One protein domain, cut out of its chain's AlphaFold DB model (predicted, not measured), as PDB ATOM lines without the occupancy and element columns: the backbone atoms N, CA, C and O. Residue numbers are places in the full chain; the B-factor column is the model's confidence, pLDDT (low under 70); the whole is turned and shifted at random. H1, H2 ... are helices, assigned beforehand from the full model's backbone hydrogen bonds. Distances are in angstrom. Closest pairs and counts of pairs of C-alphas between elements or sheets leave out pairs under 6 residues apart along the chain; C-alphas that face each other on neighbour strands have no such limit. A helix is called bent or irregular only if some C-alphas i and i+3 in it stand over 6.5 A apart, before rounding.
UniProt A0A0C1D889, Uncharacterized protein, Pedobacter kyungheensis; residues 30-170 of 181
ATOM      1  N   LYS A  30     174.105 273.102 326.712       48.94
ATOM      2  CA  LYS A  30     174.178 271.812 326.002       48.94
ATOM      3  C   LYS A  30     175.626 271.413 325.698       48.94
ATOM      4  O   LYS A  30     175.928 270.227 325.636       48.94
ATOM      5  N   VAL A  31     176.517 272.397 325.561       51.59
ATOM      6  CA  VAL A  31     177.875 272.218 325.029       51.59
ATOM      7  C   VAL A  31     178.844 271.519 325.993       51.59
ATOM      8  O   VAL A  31     179.861 271.021 325.529       51.59
ATOM      9  N   ASN A  32     178.515 271.344 327.280       71.75
ATOM     10  CA  ASN A  32     179.397 270.624 328.215       71.75
ATOM     11  C   ASN A  32     178.792 269.415 328.942       71.75
ATOM     12  O   ASN A  32     179.500 268.813 329.739       71.75
ATOM     13  N   CYS A  33     177.563 268.972 328.642       82.19
ATOM     14  CA  CYS A  33     176.970 267.823 329.354       82.19
ATOM     15  C   CYS A  33     177.842 266.554 329.289       82.19
ATOM     16  O   CYS A  33     178.130 265.955 330.321       82.19
ATOM     17  N   LEU A  34     178.271 266.132 328.092       86.69
ATOM     18  CA  LEU A  34     179.078 264.912 327.952       86.69
ATOM     19  C   LEU A  34     180.471 265.066 328.571       86.69
ATOM     20  O   LEU A  34     181.007 264.100 329.109       86.69
ATOM     21  N   SER A  35     181.038 266.275 328.518       85.00
ATOM     22  CA  SER A  35     182.312 266.588 329.166       85.00
ATOM     23  C   SER A  35     182.182 266.494 330.685       85.00
ATOM     24  O   SER A  35     182.961 265.792 331.323       85.00
ATOM     25  N   ASP A  36     181.159 267.120 331.263       83.44
ATOM     26  CA  ASP A  36     180.883 267.080 332.698       83.44
ATOM     27  C   ASP A  36     180.570 265.647 333.151       83.44
ATOM     28  O   ASP A  36     181.057 265.205 334.192       83.44
ATOM     29  N   LEU A  37     179.812 264.883 332.355       87.00
ATOM     30  CA  LEU A  37     179.519 263.475 332.624       87.00
ATOM     31  C   LEU A  37     180.794 262.620 332.614       87.00
ATOM     32  O   LEU A  37     180.958 261.753 333.471       87.00
ATOM     33  N   MET A  38     181.709 262.867 331.673       87.62
ATOM     34  CA  MET A  38     183.018 262.213 331.638       87.62
ATOM     35  C   MET A  38     183.877 262.603 332.848       87.62
ATOM     36  O   MET A  38     184.427 261.717 333.499       87.62
ATOM     37  N   ILE A  39     183.942 263.893 333.202       83.56
ATOM     38  CA  ILE A  39     184.649 264.376 334.401       83.56
ATOM     39  C   ILE A  39     184.087 263.698 335.648       83.56
ATOM     40  O   ILE A  39     184.844 263.229 336.499       83.56
ATOM     41  N   PHE A  40     182.762 263.602 335.754       82.44
ATOM     42  CA  PHE A  40     182.114 262.878 336.832       82.44
ATOM     43  C   PHE A  40     182.514 261.402 336.834       82.44
ATOM     44  O   PHE A  40     182.981 260.908 337.854       82.44
ATOM     45  N   ALA A  41     182.397 260.703 335.703       86.31
ATOM     46  CA  ALA A  41     182.747 259.290 335.598       86.31
ATOM     47  C   ALA A  41     184.210 259.019 335.982       86.31
ATOM     48  O   ALA A  41     184.502 258.005 336.620       86.31
ATOM     49  N   ASP A  42     185.124 259.925 335.637       83.19
ATOM     50  CA  ASP A  42     186.553 259.817 335.933       83.19
ATOM     51  C   ASP A  42     186.846 260.097 337.407       83.19
ATOM     52  O   ASP A  42     187.561 259.323 338.049       83.19
ATOM     53  N   THR A  43     186.227 261.139 337.963       77.12
ATOM     54  CA  THR A  43     186.417 261.561 339.360       77.12
ATOM     55  C   THR A  43     185.579 260.782 340.366       77.12
ATOM     56  O   THR A  43     185.858 260.868 341.558       77.12
ATOM     57  N   LEU A  44     184.593 260.000 339.909       76.94
ATOM     58  CA  LEU A  44     183.781 259.133 340.754       76.94
ATOM     59  C   LEU A  44     184.704 258.180 341.513       76.94
ATOM     60  O   LEU A  44     185.245 257.233 340.933       76.94
ATOM     61  N   ASN A  45     184.881 258.456 342.798       71.06
ATOM     62  CA  ASN A  45     185.581 257.604 343.734       71.06
ATOM     63  C   ASN A  45     184.627 257.264 344.880       71.06
ATOM     64  O   ASN A  45     184.037 258.156 345.488       71.06
ATOM     65  N   LEU A  46     184.458 255.969 345.129       67.94
ATOM     66  CA  LEU A  46     183.498 255.428 346.088       67.94
ATOM     67  C   LEU A  46     184.168 255.020 347.410       67.94
ATOM     68  O   LEU A  46     183.533 254.402 348.254       67.94
ATOM     69  N   ASP A  47     185.432 255.403 347.621       57.28
ATOM     70  CA  ASP A  47     186.211 255.029 348.808       57.28
ATOM     71  C   ASP A  47     185.587 255.510 350.140       57.28
ATOM     72  O   ASP A  47     185.801 254.872 351.173       57.28
ATOM     73  N   THR A  48     184.777 256.586 350.148       54.09
ATOM     74  CA  THR A  48     183.998 257.023 351.329       54.09
ATOM     75  C   THR A  48     182.649 257.669 350.967       54.09
ATOM     76  O   THR A  48     182.525 258.340 349.939       54.09
ATOM     77  N   SER A  49     181.645 257.544 351.846       53.62
ATOM     78  CA  SER A  49     180.308 258.149 351.689       53.62
ATOM     79  C   SER A  49     180.331 259.675 351.531       53.62
ATOM     80  O   SER A  49     179.580 260.236 350.734       53.62
ATOM     81  N   LYS A  50     181.255 260.348 352.230       55.25
ATOM     82  CA  LYS A  50     181.442 261.809 352.188       55.25
ATOM     83  C   LYS A  50     181.914 262.311 350.821       55.25
ATOM     84  O   LYS A  50     181.583 263.428 350.427       55.25
ATOM     85  N   THR A  51     182.676 261.499 350.092       56.09
ATOM     86  CA  THR A  51     183.237 261.862 348.785       56.09
ATOM     87  C   THR A  51     182.136 261.972 347.727       56.09
ATOM     88  O   THR A  51     182.133 262.927 346.953       56.09
ATOM     89  N   LEU A  52     181.143 261.076 347.733       55.09
ATOM     90  CA  LEU A  52     180.078 261.074 346.726       55.09
ATOM     91  C   LEU A  52     179.201 262.328 346.787       55.09
ATOM     92  O   LEU A  52     179.002 263.007 345.781       55.09
ATOM     93  N   GLU A  53     178.714 262.645 347.985       55.78
ATOM     94  CA  GLU A  53     177.827 263.782 348.221       55.78
ATOM     95  C   GLU A  53     178.549 265.110 347.944       55.78
ATOM     96  O   GLU A  53     177.985 266.019 347.331       55.78
ATOM     97  N   TYR A  54     179.829 265.206 348.322       60.53
ATOM     98  CA  TYR A  54     180.666 266.372 348.043       60.53
ATOM     99  C   TYR A  54     180.903 266.577 346.539       60.53
ATOM    100  O   TYR A  54     180.752 267.695 346.040       60.53
ATOM    101  N   HIS A  55     181.230 265.514 345.793       55.66
ATOM    102  CA  HIS A  55     181.414 265.598 344.341       55.66
ATOM    103  C   HIS A  55     180.116 265.977 343.621       55.66
ATOM    104  O   HIS A  55     180.152 266.805 342.707       55.66
ATOM    105  N   PHE A  56     178.974 265.456 344.077       58.75
ATOM    106  CA  PHE A  56     177.671 265.815 343.520       58.75
ATOM    107  C   PHE A  56     177.277 267.264 343.787       58.75
ATOM    108  O   PHE A  56     176.830 267.947 342.873       58.75
ATOM    109  N   LYS A  57     177.493 267.765 345.007       61.28
ATOM    110  CA  LYS A  57     177.136 269.146 345.363       61.28
ATOM    111  C   LYS A  57     178.020 270.201 344.692       61.28
ATOM    112  O   LYS A  57     177.568 271.328 344.517       61.28
ATOM    113  N   THR A  58     179.267 269.871 344.340       55.16
ATOM    114  CA  THR A  58     180.260 270.880 343.917       55.16
ATOM    115  C   THR A  58     180.689 270.807 342.451       55.16
ATOM    116  O   THR A  58     181.097 271.834 341.911       55.16
ATOM    117  N   ARG A  59     180.633 269.640 341.791       52.38
ATOM    118  CA  ARG A  59     181.217 269.456 340.443       52.38
ATOM    119  C   ARG A  59     180.271 268.854 339.403       52.38
ATOM    120  O   ARG A  59     180.469 269.085 338.215       52.38
ATOM    121  N   VAL A  60     179.242 268.122 339.823       56.84
ATOM    122  CA  VAL A  60     178.267 267.464 338.935       56.84
ATOM    123  C   VAL A  60     177.066 268.386 338.803       56.84
ATOM    124  O   VAL A  60     176.067 268.270 339.506       56.84
ATOM    125  N   SER A  61     177.250 269.402 337.969       61.22
ATOM    126  CA  SER A  61     176.316 270.502 337.788       61.22
ATOM    127  C   SER A  61     174.911 270.005 337.413       61.22
ATOM    128  O   SER A  61     174.739 268.956 336.786       61.22
ATOM    129  N   GLN A  62     173.900 270.822 337.717       64.38
ATOM    130  CA  GLN A  62     172.545 270.724 337.161       64.38
ATOM    131  C   GLN A  62     172.545 270.383 335.649       64.38
ATOM    132  O   GLN A  62     171.608 269.759 335.171       64.38
ATOM    133  N   ALA A  63     173.607 270.714 334.900       69.75
ATOM    134  CA  ALA A  63     173.729 270.402 333.479       69.75
ATOM    135  C   ALA A  63     173.719 268.899 333.157       69.75
ATOM    136  O   ALA A  63     173.172 268.536 332.121       69.75
ATOM    137  N   ILE A  64     174.269 268.020 334.008       71.44
ATOM    138  CA  ILE A  64     174.170 266.562 333.794       71.44
ATOM    139  C   ILE A  64     172.754 266.078 334.124       71.44
ATOM    140  O   ILE A  64     172.193 265.262 333.393       71.44
ATOM    141  N   PHE A  65     172.154 266.603 335.197       73.94
ATOM    142  CA  PHE A  65     170.775 266.280 335.573       73.94
ATOM    143  C   PHE A  65     169.768 266.708 334.507       73.94
ATOM    144  O   PHE A  65     168.860 265.941 334.202       73.94
ATOM    145  N   ASP A  66     169.956 267.873 333.897       76.56
ATOM    146  CA  ASP A  66     169.107 268.397 332.825       76.56
ATOM    147  C   ASP A  66     169.462 267.803 331.455       76.56
ATOM    148  O   ASP A  66     168.802 268.092 330.456       76.56
ATOM    149  N   CYS A  67     170.507 266.975 331.381       81.69
ATOM    150  CA  CYS A  67     170.947 266.412 330.123       81.69
ATOM    151  C   CYS A  67     169.990 265.335 329.618       81.69
ATOM    152  O   CYS A  67     169.627 264.392 330.333       81.69
ATOM    153  N   ASP A  68     169.632 265.470 328.346       86.62
ATOM    154  CA  ASP A  68     168.861 264.491 327.598       86.62
ATOM    155  C   ASP A  68     169.826 263.498 326.937       86.62
ATOM    156  O   ASP A  68     170.202 263.635 325.769       86.62
ATOM    157  N   LEU A  69     170.331 262.547 327.734       88.62
ATOM    158  CA  LEU A  69     171.394 261.618 327.320       88.62
ATOM    159  C   LEU A  69     171.022 260.795 326.080       88.62
ATOM    160  O   LEU A  69     171.906 260.454 325.292       88.62
ATOM    161  N   ASN A  70     169.727 260.549 325.859       88.44
ATOM    162  CA  ASN A  70     169.228 259.807 324.703       88.44
ATOM    163  C   ASN A  70     169.662 260.433 323.356       88.44
ATOM    164  O   ASN A  70     169.896 259.717 322.381       88.44
ATOM    165  N   THR A  71     169.877 261.751 323.310       88.56
ATOM    166  CA  THR A  71     170.313 262.482 322.114       88.56
ATOM    167  C   THR A  71     171.754 262.146 321.724       88.56
ATOM    168  O   THR A  71     172.173 262.398 320.594       88.56
ATOM    169  N   PHE A  72     172.512 261.516 322.630       89.25
ATOM    170  CA  PHE A  72     173.921 261.173 322.468       89.25
ATOM    171  C   PHE A  72     174.186 259.660 322.411       89.25
ATOM    172  O   PHE A  72     175.335 259.247 322.533       89.25
ATOM    173  N   ARG A  73     173.179 258.808 322.178       87.75
ATOM    174  CA  ARG A  73     173.301 257.328 322.197       87.75
ATOM    175  C   ARG A  73     174.326 256.714 321.243       87.75
ATOM    176  O   ARG A  73     174.785 255.589 321.444       87.75
ATOM    177  N   HIS A  74     174.704 257.443 320.200       85.25
ATOM    178  CA  HIS A  74     175.752 257.032 319.262       85.25
ATOM    179  C   HIS A  74     177.136 257.598 319.623       85.25
ATOM    180  O   HIS A  74     178.124 257.316 318.944       85.25
ATOM    181  N   ASN A  75     177.230 258.387 320.695       88.94
ATOM    182  CA  ASN A  75     178.456 259.025 321.137       88.94
ATOM    183  C   ASN A  75     179.293 258.077 322.012       88.94
ATOM    184  O   ASN A  75     178.842 257.531 323.019       88.94
ATOM    185  N   LYS A  76     180.568 257.929 321.648       87.75
ATOM    186  CA  LYS A  76     181.526 257.076 322.363       87.75
ATOM    187  C   LYS A  76     181.811 257.555 323.789       87.75
ATOM    188  O   LYS A  76     182.051 256.719 324.655       87.75
ATOM    189  N   GLN A  77     181.787 258.866 324.039       89.25
ATOM    190  CA  GLN A  77     181.976 259.437 325.375       89.25
ATOM    191  C   GLN A  77     180.828 259.053 326.307       89.25
ATOM    192  O   GLN A  77     181.099 258.644 327.430       89.25
ATOM    193  N   LEU A  78     179.575 259.080 325.828       91.94
ATOM    194  CA  LEU A  78     178.433 258.607 326.614       91.94
ATOM    195  C   LEU A  78     178.617 257.133 326.992       91.94
ATOM    196  O   LEU A  78     178.613 256.798 328.172       91.94
ATOM    197  N   ASN A  79     178.865 256.266 326.006       91.12
ATOM    198  CA  ASN A  79     179.038 254.828 326.241       91.12
ATOM    199  C   ASN A  79     180.166 254.536 327.242       91.12
ATOM    200  O   ASN A  79     180.025 253.697 328.132       91.12
ATOM    201  N   LYS A  80     181.281 255.261 327.118       92.56
ATOM    202  CA  LYS A  80     182.429 255.151 328.017       92.56
ATOM    203  C   LYS A  80     182.100 255.634 329.433       92.56
ATOM    204  O   LYS A  80     182.422 254.927 330.387       92.56
ATOM    205  N   ALA A  81     181.454 256.791 329.580       91.75
ATOM    206  CA  ALA A  81     181.050 257.319 330.881       91.75
ATOM    207  C   ALA A  81     180.065 256.379 331.586       91.75
ATOM    208  O   ALA A  81     180.294 255.999 332.732       91.75
ATOM    209  N   THR A  82     179.027 255.934 330.874       91.88
ATOM    210  CA  THR A  82     178.026 254.979 331.365       91.88
ATOM    211  C   THR A  82     178.684 253.689 331.853       91.88
ATOM    212  O   THR A  82     178.454 253.266 332.986       91.88
ATOM    213  N   ALA A  83     179.570 253.099 331.043       91.75
ATOM    214  CA  ALA A  83     180.316 251.904 331.423       91.75
ATOM    215  C   ALA A  83     181.174 252.118 332.681       91.75
ATOM    216  O   ALA A  83     181.135 251.296 333.598       91.75
ATOM    217  N   ARG A  84     181.919 253.232 332.749       91.00
ATOM    218  CA  ARG A  84     182.764 253.573 333.906       91.00
ATOM    219  C   ARG A  84     181.940 253.722 335.179       91.00
ATOM    220  O   ARG A  84     182.315 253.147 336.195       91.00
ATOM    221  N   ILE A  85     180.828 254.455 335.127       88.06
ATOM    222  CA  ILE A  85     179.974 254.700 336.295       88.06
ATOM    223  C   ILE A  85     179.394 253.384 336.820       88.06
ATOM    224  O   ILE A  85     179.560 253.081 338.001       88.06
ATOM    225  N   ILE A  86     178.786 252.566 335.950       87.44
ATOM    226  CA  ILE A  86     178.175 251.289 336.356       87.44
ATOM    227  C   ILE A  86     179.230 250.338 336.939       87.44
ATOM    228  O   ILE A  86     179.004 249.747 337.995       87.44
ATOM    229  N   LEU A  87     180.398 250.204 336.299       86.81
ATOM    230  CA  LEU A  87     181.459 249.317 336.786       86.81
ATOM    231  C   LEU A  87     182.069 249.793 338.105       86.81
ATOM    232  O   LEU A  87     182.352 248.957 338.958       86.81
ATOM    233  N   LYS A  88     182.251 251.105 338.301       85.44
ATOM    234  CA  LYS A  88     182.746 251.658 339.569       85.44
ATOM    235  C   LYS A  88     181.762 251.403 340.709       85.44
ATOM    236  O   LYS A  88     182.182 250.923 341.755       85.44
ATOM    237  N   ILE A  89     180.468 251.640 340.484       81.00
ATOM    238  CA  ILE A  89     179.411 251.333 341.463       81.00
ATOM    239  C   ILE A  89     179.406 249.846 341.805       81.00
ATOM    240  O   ILE A  89     179.407 249.478 342.976       81.00
ATOM    241  N   ASN A  90     179.475 248.981 340.794       80.50
ATOM    242  CA  ASN A  90     179.549 247.545 341.019       80.50
ATOM    243  C   ASN A  90     180.815 247.136 341.794       80.50
ATOM    244  O   ASN A  90     180.742 246.291 342.679       80.50
ATOM    245  N   TYR A  91     181.966 247.745 341.500       81.56
ATOM    246  CA  TYR A  91     183.205 247.482 342.232       81.56
ATOM    247  C   TYR A  91     183.091 247.861 343.711       81.56
ATOM    248  O   TYR A  91     183.490 247.084 344.573       81.56
ATOM    249  N   TYR A  92     182.486 249.013 344.007       77.44
ATOM    250  CA  TYR A  92     182.213 249.437 345.378       77.44
ATOM    251  C   TYR A  92     181.342 248.430 346.132       77.44
ATOM    252  O   TYR A  92     181.690 248.036 347.243       77.44
ATOM    253  N   PHE A  93     180.274 247.932 345.501       75.88
ATOM    254  CA  PHE A  93     179.441 246.883 346.094       75.88
ATOM    255  C   PHE A  93     180.207 245.585 346.363       75.88
ATOM    256  O   PHE A  93     180.015 244.961 347.403       75.88
ATOM    257  N   ILE A  94     181.115 245.191 345.464       77.44
ATOM    258  CA  ILE A  94     181.988 244.028 345.678       77.44
ATOM    259  C   ILE A  94     182.917 244.252 346.882       77.44
ATOM    260  O   ILE A  94     183.123 243.326 347.662       77.44
ATOM    261  N   GLN A  95     183.471 245.458 347.046       77.12
ATOM    262  CA  GLN A  95     184.399 245.775 348.136       77.12
ATOM    263  C   GLN A  95     183.721 245.876 349.508       77.12
ATOM    264  O   GLN A  95     184.314 245.460 350.501       77.12
ATOM    265  N   LYS A  96     182.518 246.454 349.576       70.81
ATOM    266  CA  LYS A  96     181.779 246.655 350.836       70.81
ATOM    267  C   LYS A  96     180.972 245.432 351.270       70.81
ATOM    268  O   LYS A  96     180.730 245.258 352.459       70.81
ATOM    269  N   GLY A  97     180.626 244.558 350.326       64.62
ATOM    270  CA  GLY A  97     179.693 243.463 350.555       64.62
ATOM    271  C   GLY A  97     178.240 243.923 350.420       64.62
ATOM    272  O   GLY A  97     177.912 245.101 350.544       64.62
ATOM    273  N   TRP A  98     177.350 242.978 350.128       60.47
ATOM    274  CA  TRP A  98     175.910 243.223 350.074       60.47
ATOM    275  C   TRP A  98     175.353 243.071 351.491       60.47
ATOM    276  O   TRP A  98     175.405 241.962 352.020       60.47
ATOM    277  N   GLY A  99     174.832 244.130 352.121       53.59
ATOM    278  CA  GLY A  99     174.102 243.932 353.381       53.59
ATOM    279  C   GLY A  99     173.890 245.130 354.302       53.59
ATOM    280  O   GLY A  99     172.976 245.059 355.116       53.59
ATOM    281  N   ASN A 100     174.663 246.214 354.188       61.81
ATOM    282  CA  ASN A 100     174.490 247.375 355.067       61.81
ATOM    283  C   ASN A 100     173.831 248.537 354.318       61.81
ATOM    284  O   ASN A 100     174.417 249.101 353.394       61.81
ATOM    285  N   ASP A 101     172.640 248.941 354.759       60.62
ATOM    286  CA  ASP A 101     171.920 250.096 354.199       60.62
ATOM    287  C   ASP A 101     172.732 251.399 354.300       60.62
ATOM    288  O   ASP A 101     172.603 252.293 353.462       60.62
ATOM    289  N   GLU A 102     173.639 251.494 355.277       64.06
ATOM    290  CA  GLU A 102     174.568 252.618 355.416       64.06
ATOM    291  C   GLU A 102     175.508 252.768 354.209       64.06
ATOM    292  O   GLU A 102     175.821 253.890 353.803       64.06
ATOM    293  N   ASP A 103     175.899 251.658 353.575       62.19
ATOM    294  CA  ASP A 103     176.743 251.670 352.377       62.19
ATOM    295  C   ASP A 103     175.957 252.110 351.126       62.19
ATOM    296  O   ASP A 103     176.570 252.515 350.132       62.19
ATOM    297  N   LEU A 104     174.615 252.096 351.180       62.19
ATOM    298  CA  LEU A 104     173.706 252.585 350.133       62.19
ATOM    299  C   LEU A 104     173.398 254.082 350.250       62.19
ATOM    300  O   LEU A 104     173.049 254.706 349.243       62.19
ATOM    301  N   LEU A 105     173.563 254.674 351.440       62.38
ATOM    302  CA  LEU A 105     173.260 256.088 351.709       62.38
ATOM    303  C   LEU A 105     173.844 257.067 350.680       62.38
ATOM    304  O   LEU A 105     173.111 257.954 350.228       62.38
ATOM    305  N   PRO A 106     175.104 256.911 350.228       62.25
ATOM    306  CA  PRO A 106     175.672 257.801 349.221       62.25
ATOM    307  C   PRO A 106     174.884 257.763 347.907       62.25
ATOM    308  O   PRO A 106     174.655 258.799 347.282       62.25
ATOM    309  N   LEU A 107     174.412 256.580 347.504       66.06
ATOM    310  CA  LEU A 107     173.748 256.357 346.223       66.06
ATOM    311  C   LEU A 107     172.309 256.891 346.196       66.06
ATOM    312  O   LEU A 107     171.832 257.273 345.126       66.06
ATOM    313  N   TYR A 108     171.624 256.984 347.343       66.50
ATOM    314  CA  TYR A 108     170.255 257.518 347.387       66.50
ATOM    315  C   TYR A 108     170.174 258.959 346.891       66.50
ATOM    316  O   TYR A 108     169.283 259.284 346.099       66.50
ATOM    317  N   SER A 109     171.145 259.791 347.283       63.91
ATOM    318  CA  SER A 109     171.214 261.206 346.892       63.91
ATOM    319  C   SER A 109     171.350 261.418 345.378       63.91
ATOM    320  O   SER A 109     171.061 262.500 344.871       63.91
ATOM    321  N   ILE A 110     171.732 260.370 344.642       66.88
ATOM    322  CA  ILE A 110     172.015 260.413 343.205       66.88
ATOM    323  C   ILE A 110     171.132 259.446 342.414       66.88
ATOM    324  O   ILE A 110     171.332 259.252 341.215       66.88
ATOM    325  N   SER A 111     170.132 258.850 343.066       69.56
ATOM    326  CA  SER A 111     169.283 257.810 342.484       69.56
ATOM    327  C   SER A 111     168.563 258.217 341.187       69.56
ATOM    328  O   SER A 111     168.518 257.384 340.277       69.56
ATOM    329  N   PRO A 112     168.071 259.464 340.984       75.50
ATOM    330  CA  PRO A 112     167.468 259.842 339.703       75.50
ATOM    331  C   PRO A 112     168.500 259.888 338.572       75.50
ATOM    332  O   PRO A 112     168.221 259.469 337.451       75.50
ATOM    333  N   PHE A 113     169.713 260.349 338.875       79.12
ATOM    334  CA  PHE A 113     170.817 260.350 337.923       79.12
ATOM    335  C   PHE A 113     171.272 258.923 337.598       79.12
ATOM    336  O   PHE A 113     171.427 258.584 336.428       79.12
ATOM    337  N   LEU A 114     171.418 258.056 338.605       79.25
ATOM    338  CA  LEU A 114     171.777 256.655 338.379       79.25
ATOM    339  C   LEU A 114     170.745 255.931 337.524       79.25
ATOM    340  O   LEU A 114     171.132 255.158 336.655       79.25
ATOM    341  N   ASN A 115     169.455 256.219 337.703       79.44
ATOM    342  CA  ASN A 115     168.416 255.681 336.832       79.44
ATOM    343  C   ASN A 115     168.640 256.067 335.364       79.44
ATOM    344  O   ASN A 115     168.614 255.179 334.520       79.44
ATOM    345  N   LYS A 116     168.972 257.333 335.071       85.44
ATOM    346  CA  LYS A 116     169.322 257.761 333.704       85.44
ATOM    347  C   LYS A 116     170.538 257.015 333.149       85.44
ATOM    348  O   LYS A 116     170.538 256.600 331.997       85.44
ATOM    349  N   ILE A 117     171.577 256.818 333.963       87.81
ATOM    350  CA  ILE A 117     172.769 256.061 333.545       87.81
ATOM    351  C   ILE A 117     172.432 254.590 333.279       87.81
ATOM    352  O   ILE A 117     172.939 254.007 332.322       87.81
ATOM    353  N   LEU A 118     171.565 253.988 334.096       85.25
ATOM    354  CA  LEU A 118     171.097 252.619 333.893       85.25
ATOM    355  C   LEU A 118     170.257 252.490 332.618       85.25
ATOM    356  O   LEU A 118     170.463 251.530 331.879       85.25
ATOM    357  N   ASP A 119     169.383 253.456 332.326       86.56
ATOM    358  CA  ASP A 119     168.603 253.496 331.081       86.56
ATOM    359  C   ASP A 119     169.528 253.469 329.855       86.56
ATOM    360  O   ASP A 119     169.381 252.621 328.970       86.56
ATOM    361  N   GLU A 120     170.565 254.310 329.849       89.81
ATOM    362  CA  GLU A 120     171.555 254.324 328.768       89.81
ATOM    363  C   GLU A 120     172.415 253.050 328.740       89.81
ATOM    364  O   GLU A 120     172.789 252.575 327.668       89.81
ATOM    365  N   GLY A 121     172.692 252.432 329.892       87.75
ATOM    366  CA  GLY A 121     173.381 251.140 329.973       87.75
ATOM    367  C   GLY A 121     172.573 249.990 329.361       87.75
ATOM    368  O   GLY A 121     173.138 249.127 328.677       87.75
ATOM    369  N   VAL A 122     171.253 249.981 329.567       86.62
ATOM    370  CA  VAL A 122     170.321 249.031 328.940       86.62
ATOM    371  C   VAL A 122     170.242 249.288 327.440       86.62
ATOM    372  O   VAL A 122     170.419 248.352 326.652       86.62
ATOM    373  N   TYR A 123     170.051 250.545 327.031       88.50
ATOM    374  CA  TYR A 123     169.982 250.915 325.620       88.50
ATOM    375  C   TYR A 123     171.281 250.570 324.885       88.50
ATOM    376  O   TYR A 123     171.253 250.009 323.789       88.50
ATOM    377  N   MET A 124     172.441 250.826 325.493       88.50
ATOM    378  CA  MET A 124     173.741 250.508 324.908       88.50
ATOM    379  C   MET A 124     173.856 249.019 324.548       88.50
ATOM    380  O   MET A 124     174.285 248.711 323.431       88.50
ATOM    381  N   GLN A 125     173.425 248.131 325.453       86.06
ATOM    382  CA  GLN A 125     173.500 246.672 325.306       86.06
ATOM    383  C   GLN A 125     172.409 246.091 324.396       86.06
ATOM    384  O   GLN A 125     172.674 245.145 323.660       86.06
ATOM    385  N   THR A 126     171.188 246.635 324.435       85.62
ATOM    386  CA  THR A 126     170.004 245.996 323.820       85.62
ATOM    387  C   THR A 126     169.405 246.761 322.647       85.62
ATOM    388  O   THR A 126     168.608 246.199 321.899       85.62
ATOM    389  N   LYS A 127     169.764 248.040 322.492       88.06
ATOM    390  CA  LYS A 127     169.121 249.009 321.587       88.06
ATOM    391  C   LYS A 127     167.625 249.213 321.865       88.06
ATOM    392  O   LYS A 127     166.891 249.635 320.976       88.06
ATOM    393  N   LYS A 128     167.176 248.922 323.090       85.88
ATOM    394  CA  LYS A 128     165.793 249.090 323.553       85.88
ATOM    395  C   LYS A 128     165.744 249.990 324.785       85.88
ATOM    396  O   LYS A 128     166.689 250.024 325.569       85.88
ATOM    397  N   GLU A 129     164.634 250.708 324.939       83.69
ATOM    398  CA  GLU A 129     164.340 251.464 326.161       83.69
ATOM    399  C   GLU A 129     164.103 250.516 327.338       83.69
ATOM    400  O   GLU A 129     163.582 249.410 327.161       83.69
ATOM    401  N   ARG A 130     164.427 250.971 328.551       74.69
ATOM    402  CA  ARG A 130     164.067 250.247 329.771       74.69
ATOM    403  C   ARG A 130     162.545 250.281 329.953       74.69
ATOM    404  O   ARG A 130     161.966 251.354 330.094       74.69
ATOM    405  N   GLN A 131     161.897 249.117 329.973       68.00
ATOM    406  CA  GLN A 131     160.464 249.000 330.253       68.00
ATOM    407  C   GLN A 131     160.234 248.523 331.694       68.00
ATOM    408  O   GLN A 131     160.502 247.375 332.034       68.00
ATOM    409  N   GLY A 132     159.723 249.416 332.548       63.31
ATOM    410  CA  GLY A 132     159.283 249.083 333.908       63.31
ATOM    411  C   GLY A 132     160.364 248.463 334.807       63.31
ATOM    412  O   GLY A 132     161.532 248.850 334.763       63.31
ATOM    413  N   GLN A 133     159.948 247.512 335.653       52.88
ATOM    414  CA  GLN A 133     160.834 246.704 336.508       52.88
ATOM    415  C   GLN A 133     161.420 245.484 335.776       52.88
ATOM    416  O   GLN A 133     162.284 244.799 336.321       52.88
ATOM    417  N   GLU A 134     160.986 245.218 334.539       45.91
ATOM    418  CA  GLU A 134     161.485 244.122 333.708       45.91
ATOM    419  C   GLU A 134     162.822 244.500 333.060       45.91
ATOM    420  O   GLU A 134     162.971 244.629 331.848       45.91
ATOM    421  N   ILE A 135     163.850 244.637 333.891       47.19
ATOM    422  CA  ILE A 135     165.190 244.271 333.462       47.19
ATOM    423  C   ILE A 135     165.426 242.896 334.070       47.19
ATOM    424  O   ILE A 135     165.799 242.792 335.238       47.19
ATOM    425  N   GLN A 136     165.242 241.829 333.287       44.53
ATOM    426  CA  GLN A 136     166.034 240.627 333.545       44.53
ATOM    427  C   GLN A 136     167.480 241.097 333.612       44.53
ATOM    428  O   GLN A 136     168.008 241.608 332.628       44.53
ATOM    429  N   ILE A 137     168.017 241.049 334.825       48.62
ATOM    430  CA  ILE A 137     169.173 241.792 335.302       48.62
ATOM    431  C   ILE A 137     170.274 241.754 334.238       48.62
ATOM    432  O   ILE A 137     171.027 240.783 334.138       48.62
ATOM    433  N   LEU A 138     170.391 242.823 333.440       55.75
ATOM    434  CA  LEU A 138     171.627 243.128 332.738       55.75
ATOM    435  C   LEU A 138     172.606 243.496 333.840       55.75
ATOM    436  O   LEU A 138     172.702 244.638 334.285       55.75
ATOM    437  N   THR A 139     173.221 242.457 334.390       67.75
ATOM    438  CA  THR A 139     174.181 242.565 335.475       67.75
ATOM    439  C   THR A 139     175.366 243.400 334.996       67.75
ATOM    440  O   THR A 139     175.686 243.443 333.807       67.75
ATOM    441  N   ALA A 140     176.124 243.984 335.920       71.50
ATOM    442  CA  ALA A 140     177.421 244.555 335.560       71.50
ATOM    443  C   ALA A 140     178.346 243.528 334.851       71.50
ATOM    444  O   ALA A 140     179.247 243.921 334.111       71.50
ATOM    445  N   SER A 141     178.073 242.220 334.977       77.44
ATOM    446  CA  SER A 141     178.752 241.157 334.229       77.44
ATOM    447  C   SER A 141     178.319 241.059 332.753       77.44
ATOM    448  O   SER A 141     179.166 240.841 331.882       77.44
ATOM    449  N   SER A 142     177.042 241.297 332.422       81.44
ATOM    450  CA  SER A 142     176.607 241.380 331.018       81.44
ATOM    451  C   SER A 142     177.233 242.598 330.344       81.44
ATOM    452  O   SER A 142     177.754 242.493 329.233       81.44
ATOM    453  N   LEU A 143     177.293 243.720 331.068       86.25
ATOM    454  CA  LEU A 143     177.958 244.936 330.618       86.25
ATOM    455  C   LEU A 143     179.460 244.709 330.391       86.25
ATOM    456  O   LEU A 143     179.990 245.113 329.359       86.25
ATOM    457  N   ALA A 144     180.148 244.029 331.311       86.31
ATOM    458  CA  ALA A 144     181.556 243.678 331.143       86.31
ATOM    459  C   ALA A 144     181.786 242.821 329.886       86.31
ATOM    460  O   ALA A 144     182.694 243.096 329.105       86.31
ATOM    461  N   THR A 145     180.931 241.823 329.648       86.50
ATOM    462  CA  THR A 145     180.993 240.986 328.439       86.50
ATOM    463  C   THR A 145     180.778 241.813 327.172       86.50
ATOM    464  O   THR A 145     181.541 241.687 326.215       86.50
ATOM    465  N   PHE A 146     179.781 242.701 327.179       88.56
ATOM    466  CA  PHE A 146     179.527 243.633 326.084       88.56
ATOM    467  C   PHE A 146     180.761 244.496 325.783       88.56
ATOM    468  O   PHE A 146     181.220 244.530 324.644       88.56
ATOM    469  N   ILE A 147     181.357 245.122 326.803       90.62
ATOM    470  CA  ILE A 147     182.554 245.967 326.657       90.62
ATOM    471  C   ILE A 147     183.727 245.174 326.071       90.62
ATOM    472  O   ILE A 147     184.436 245.678 325.202       90.62
ATOM    473  N   LEU A 148     183.936 243.932 326.521       89.12
ATOM    474  CA  LEU A 148     185.035 243.088 326.045       89.12
ATOM    475  C   LEU A 148     184.907 242.678 324.575       89.12
ATOM    476  O   LEU A 148     185.947 242.401 323.959       89.12
ATOM    477  N   ASN A 149     183.676 242.651 324.055       88.19
ATOM    478  CA  ASN A 149     183.331 242.303 322.678       88.19
ATOM    479  C   ASN A 149     183.152 243.531 321.768       88.19
ATOM    480  O   ASN A 149     183.174 243.391 320.547       88.19
ATOM    481  N   ASP A 150     182.994 244.731 322.328       90.06
ATOM    482  CA  ASP A 150     182.891 245.966 321.554       90.06
ATOM    483  C   ASP A 150     184.260 246.402 320.997       90.06
ATOM    484  O   ASP A 150     185.253 246.512 321.719       90.06
ATOM    485  N   ASN A 151     184.320 246.714 319.700       86.00
ATOM    486  CA  ASN A 151     185.565 247.057 318.992       86.00
ATOM    487  C   ASN A 151     186.192 248.400 319.408       86.00
ATOM    488  O   ASN A 151     187.343 248.684 319.057       86.00
ATOM    489  N   THR A 152     185.443 249.245 320.117       88.25
ATOM    490  CA  THR A 152     185.898 250.550 320.599       88.25
ATOM    491  C   THR A 152     186.221 250.490 322.088       88.25
ATOM    492  O   THR A 152     187.340 250.812 322.481       88.25
ATOM    493  N   LEU A 153     185.265 250.066 322.915       90.62
ATOM    494  CA  LEU A 153     185.384 250.076 324.372       90.62
ATOM    495  C   LEU A 153     186.416 249.061 324.873       90.62
ATOM    496  O   LEU A 153     187.102 249.337 325.854       90.62
ATOM    497  N   SER A 154     186.617 247.943 324.167       90.12
ATOM    498  CA  SER A 154     187.636 246.946 324.533       90.12
ATOM    499  C   SER A 154     189.083 247.449 324.437       90.12
ATOM    500  O   SER A 154     189.996 246.769 324.909       90.12
ATOM    501  N   LYS A 155     189.308 248.623 323.829       89.88
ATOM    502  CA  LYS A 155     190.622 249.282 323.732       89.88
ATOM    503  C   LYS A 155     190.885 250.257 324.884       89.88
ATOM    504  O   LYS A 155     192.001 250.760 325.009       89.88
ATOM    505  N   ASP A 156     189.883 250.545 325.713       91.00
ATOM    506  CA  ASP A 156     190.012 251.457 326.845       91.00
ATOM    507  C   ASP A 156     190.644 250.741 328.044       91.00
ATOM    508  O   ASP A 156     189.994 249.950 328.725       91.00
ATOM    509  N   LYS A 157     191.929 251.011 328.296       90.31
ATOM    510  CA  LYS A 157     192.705 250.321 329.340       90.31
ATOM    511  C   LYS A 157     192.071 250.436 330.727       90.31
ATOM    512  O   LYS A 157     192.058 249.450 331.458       90.31
ATOM    513  N   ASP A 158     191.505 251.593 331.069       88.12
ATOM    514  CA  ASP A 158     190.902 251.804 332.390       88.12
ATOM    515  C   ASP A 158     189.621 250.980 332.555       88.12
ATOM    516  O   ASP A 158     189.387 250.409 333.618       88.12
ATOM    517  N   LEU A 159     188.795 250.882 331.503       90.19
ATOM    518  CA  LEU A 159     187.614 250.013 331.516       90.19
ATOM    519  C   LEU A 159     188.000 248.541 331.653       90.19
ATOM    520  O   LEU A 159     187.373 247.823 332.427       90.19
ATOM    521  N   ILE A 160     189.040 248.096 330.943       91.12
ATOM    522  CA  ILE A 160     189.537 246.721 331.060       91.12
ATOM    523  C   ILE A 160     190.034 246.442 332.479       91.12
ATOM    524  O   ILE A 160     189.639 245.438 333.064       91.12
ATOM    525  N   LEU A 161     190.803 247.358 333.071       90.00
ATOM    526  CA  LEU A 161     191.280 247.233 334.449       90.00
ATOM    527  C   LEU A 161     190.119 247.193 335.461       90.00
ATOM    528  O   LEU A 161     190.148 246.424 336.419       90.00
ATOM    529  N   LEU A 162     189.072 248.001 335.263       87.94
ATOM    530  CA  LEU A 162     187.866 247.953 336.099       87.94
ATOM    531  C   LEU A 162     187.131 246.613 335.956       87.94
ATOM    532  O   LEU A 162     186.671 246.058 336.952       87.94
ATOM    533  N   ILE A 163     187.053 246.063 334.742       89.50
ATOM    534  CA  ILE A 163     186.483 244.731 334.508       89.50
ATOM    535  C   ILE A 163     187.338 243.650 335.171       89.50
ATOM    536  O   ILE A 163     186.772 242.755 335.784       89.50
ATOM    537  N   GLU A 164     188.668 243.730 335.103       87.81
ATOM    538  CA  GLU A 164     189.575 242.806 335.798       87.81
ATOM    539  C   GLU A 164     189.344 242.816 337.311       87.81
ATOM    540  O   GLU A 164     189.277 241.755 337.929       87.81
ATOM    541  N   LYS A 165     189.157 244.005 337.896       85.69
ATOM    542  CA  LYS A 165     188.864 244.170 339.326       85.69
ATOM    543  C   LYS A 165     187.505 243.588 339.727       85.69
ATOM    544  O   LYS A 165     187.402 242.973 340.783       85.69
ATOM    545  N   CYS A 166     186.474 243.770 338.902       82.19
ATOM    546  CA  CYS A 166     185.122 243.266 339.175       82.19
ATOM    547  C   CYS A 166     184.945 241.774 338.841       82.19
ATOM    548  O   CYS A 166     184.226 241.059 339.534       82.19
ATOM    549  N   TYR A 167     185.562 241.312 337.753       84.44
ATOM    550  CA  TYR A 167     185.315 240.025 337.094       84.44
ATOM    551  C   TYR A 167     186.616 239.409 336.537       84.44
ATOM    552  O   TYR A 167     186.728 239.176 335.327       84.44
ATOM    553  N   PRO A 168     187.599 239.058 337.387       79.62
ATOM    554  CA  PRO A 168     188.920 238.593 336.938       79.62
ATOM    555  C   PRO A 168     188.857 237.345 336.037       79.62
ATOM    556  O   PRO A 168     189.683 237.154 335.142       79.62
ATOM    557  N   ARG A 169     187.824 236.508 336.210       77.44
ATOM    558  CA  ARG A 169     187.596 235.296 335.402       77.44
ATOM    559  C   ARG A 169     187.327 235.585 333.920       77.44
ATOM    560  O   ARG A 169     187.671 234.758 333.080       77.44
ATOM    561  N   PHE A 170     186.733 236.730 333.575       76.69
ATOM    562  CA  PHE A 170     186.409 237.058 332.176       76.69
ATOM    563  C   PHE A 170     187.654 237.345 331.344       76.69
ATOM    564  O   PHE A 170     187.713 237.037 330.155       76.69
TER     565      PHE A 170
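Overview. This is residues 30 to 170 of the 181 residues of an uncharacterized protein of Pedobacter kyungheensis (UniProt A0A0C1D889). One long helix, H5, forms the core, and four other helices pack round it: H1 and H9 at shallow tilts, H8 slanting, and H7 crossing it steeply. H2 and H6 lie side by side as a pair toward the end of the domain where H5 ends, and the short H3 and H4 lie along the path from H2 back to H5. The printed part has 141 residues with nine named helices, H1 to H9 in that order, and no named strand; the class is all helix. It is compact, with a radius of gyration of the C-alphas of 14.5 A, and rounded, spanning 38 by 36 by 33 A.

Along the chain. H1 covers residues 33 to 43 and begins with C-alpha 33 at (176.970, 267.823, 329.354). H2 covers residues 49 to 58, H3 residues 62 to 65 and H4 residues 69 to 72. H5, residues 76 to 96, is the longest at 30.3 A and ends with C-alpha 96 at (181.779, 246.655, 350.836). H6 covers residues 101 to 108 and is only just irregular: C-alphas 103 and 106 are 7.0 A apart. H7, residues 111 to 126, is 22.1 A long. H8 covers residues 140 to 149, and H9, residues 157 to 166, ends with C-alpha 166 at (185.122, 243.266, 339.175).

Arrangement. H5 is the hub, touching four helices. With residues 77 to 85 alone it touches H1, the same way at a shallow tilt of 30 degrees; the closest C-alphas, of Met 38 and Ala 81, are 5.3 A apart. With residues 79 to 86 alone it touches H7, opposite ways at a steep tilt of 64 degrees; the closest C-alphas are those of Thr 82 and Ile 117, 5.8 A. H5, H8 and H9 form an up and down bundle, each running against the one before it in the chain. H5 touches H9 at a shallow tilt of 29 degrees, with C-alphas 91 and 166 closest at 5.5 A. H5 touches H8 with residues 83 to 90 alone, at a steep tilt of 42 degrees; C-alphas 87 and 140 are closest at 6.4 A. H8 and H9 are close but not clearly touching, 6.1 A between the closest C-alphas, of Ala 144 and Ile 163. H3 touches H1, with C-alphas 33 and 64 closest at 5.4 A. H4 only just touches H7, with 3 pairs of C-alphas within 8 A, the closest being Asn 70 and Glu 120 at 7.2 A. H2 touches H6, the same way at a shallow tilt of 12 degrees; C-alphas 49 and 106 are closest at 5.3 A. H2 and H5, for instance, are apart. Every O i to N i+4 pair is within hydrogen-bond range in H1, H5, H7, H8 and H9; H2 has 5 of 6 and H6 2 of 4, while H3 and H4 are too short for such a pair.

Size, cuts and confidence. The C-alphas farthest apart, of Val 31 and Gly 99, are 40.2 A apart. The printed part has no cut. The link from H7 to H8, residues 127 to 139, is long. Mean pLDDT of the printed part is 76.7; it is under 70 at residues 30 to 31, 46 to 63, 97 to 111 and 131 to 139.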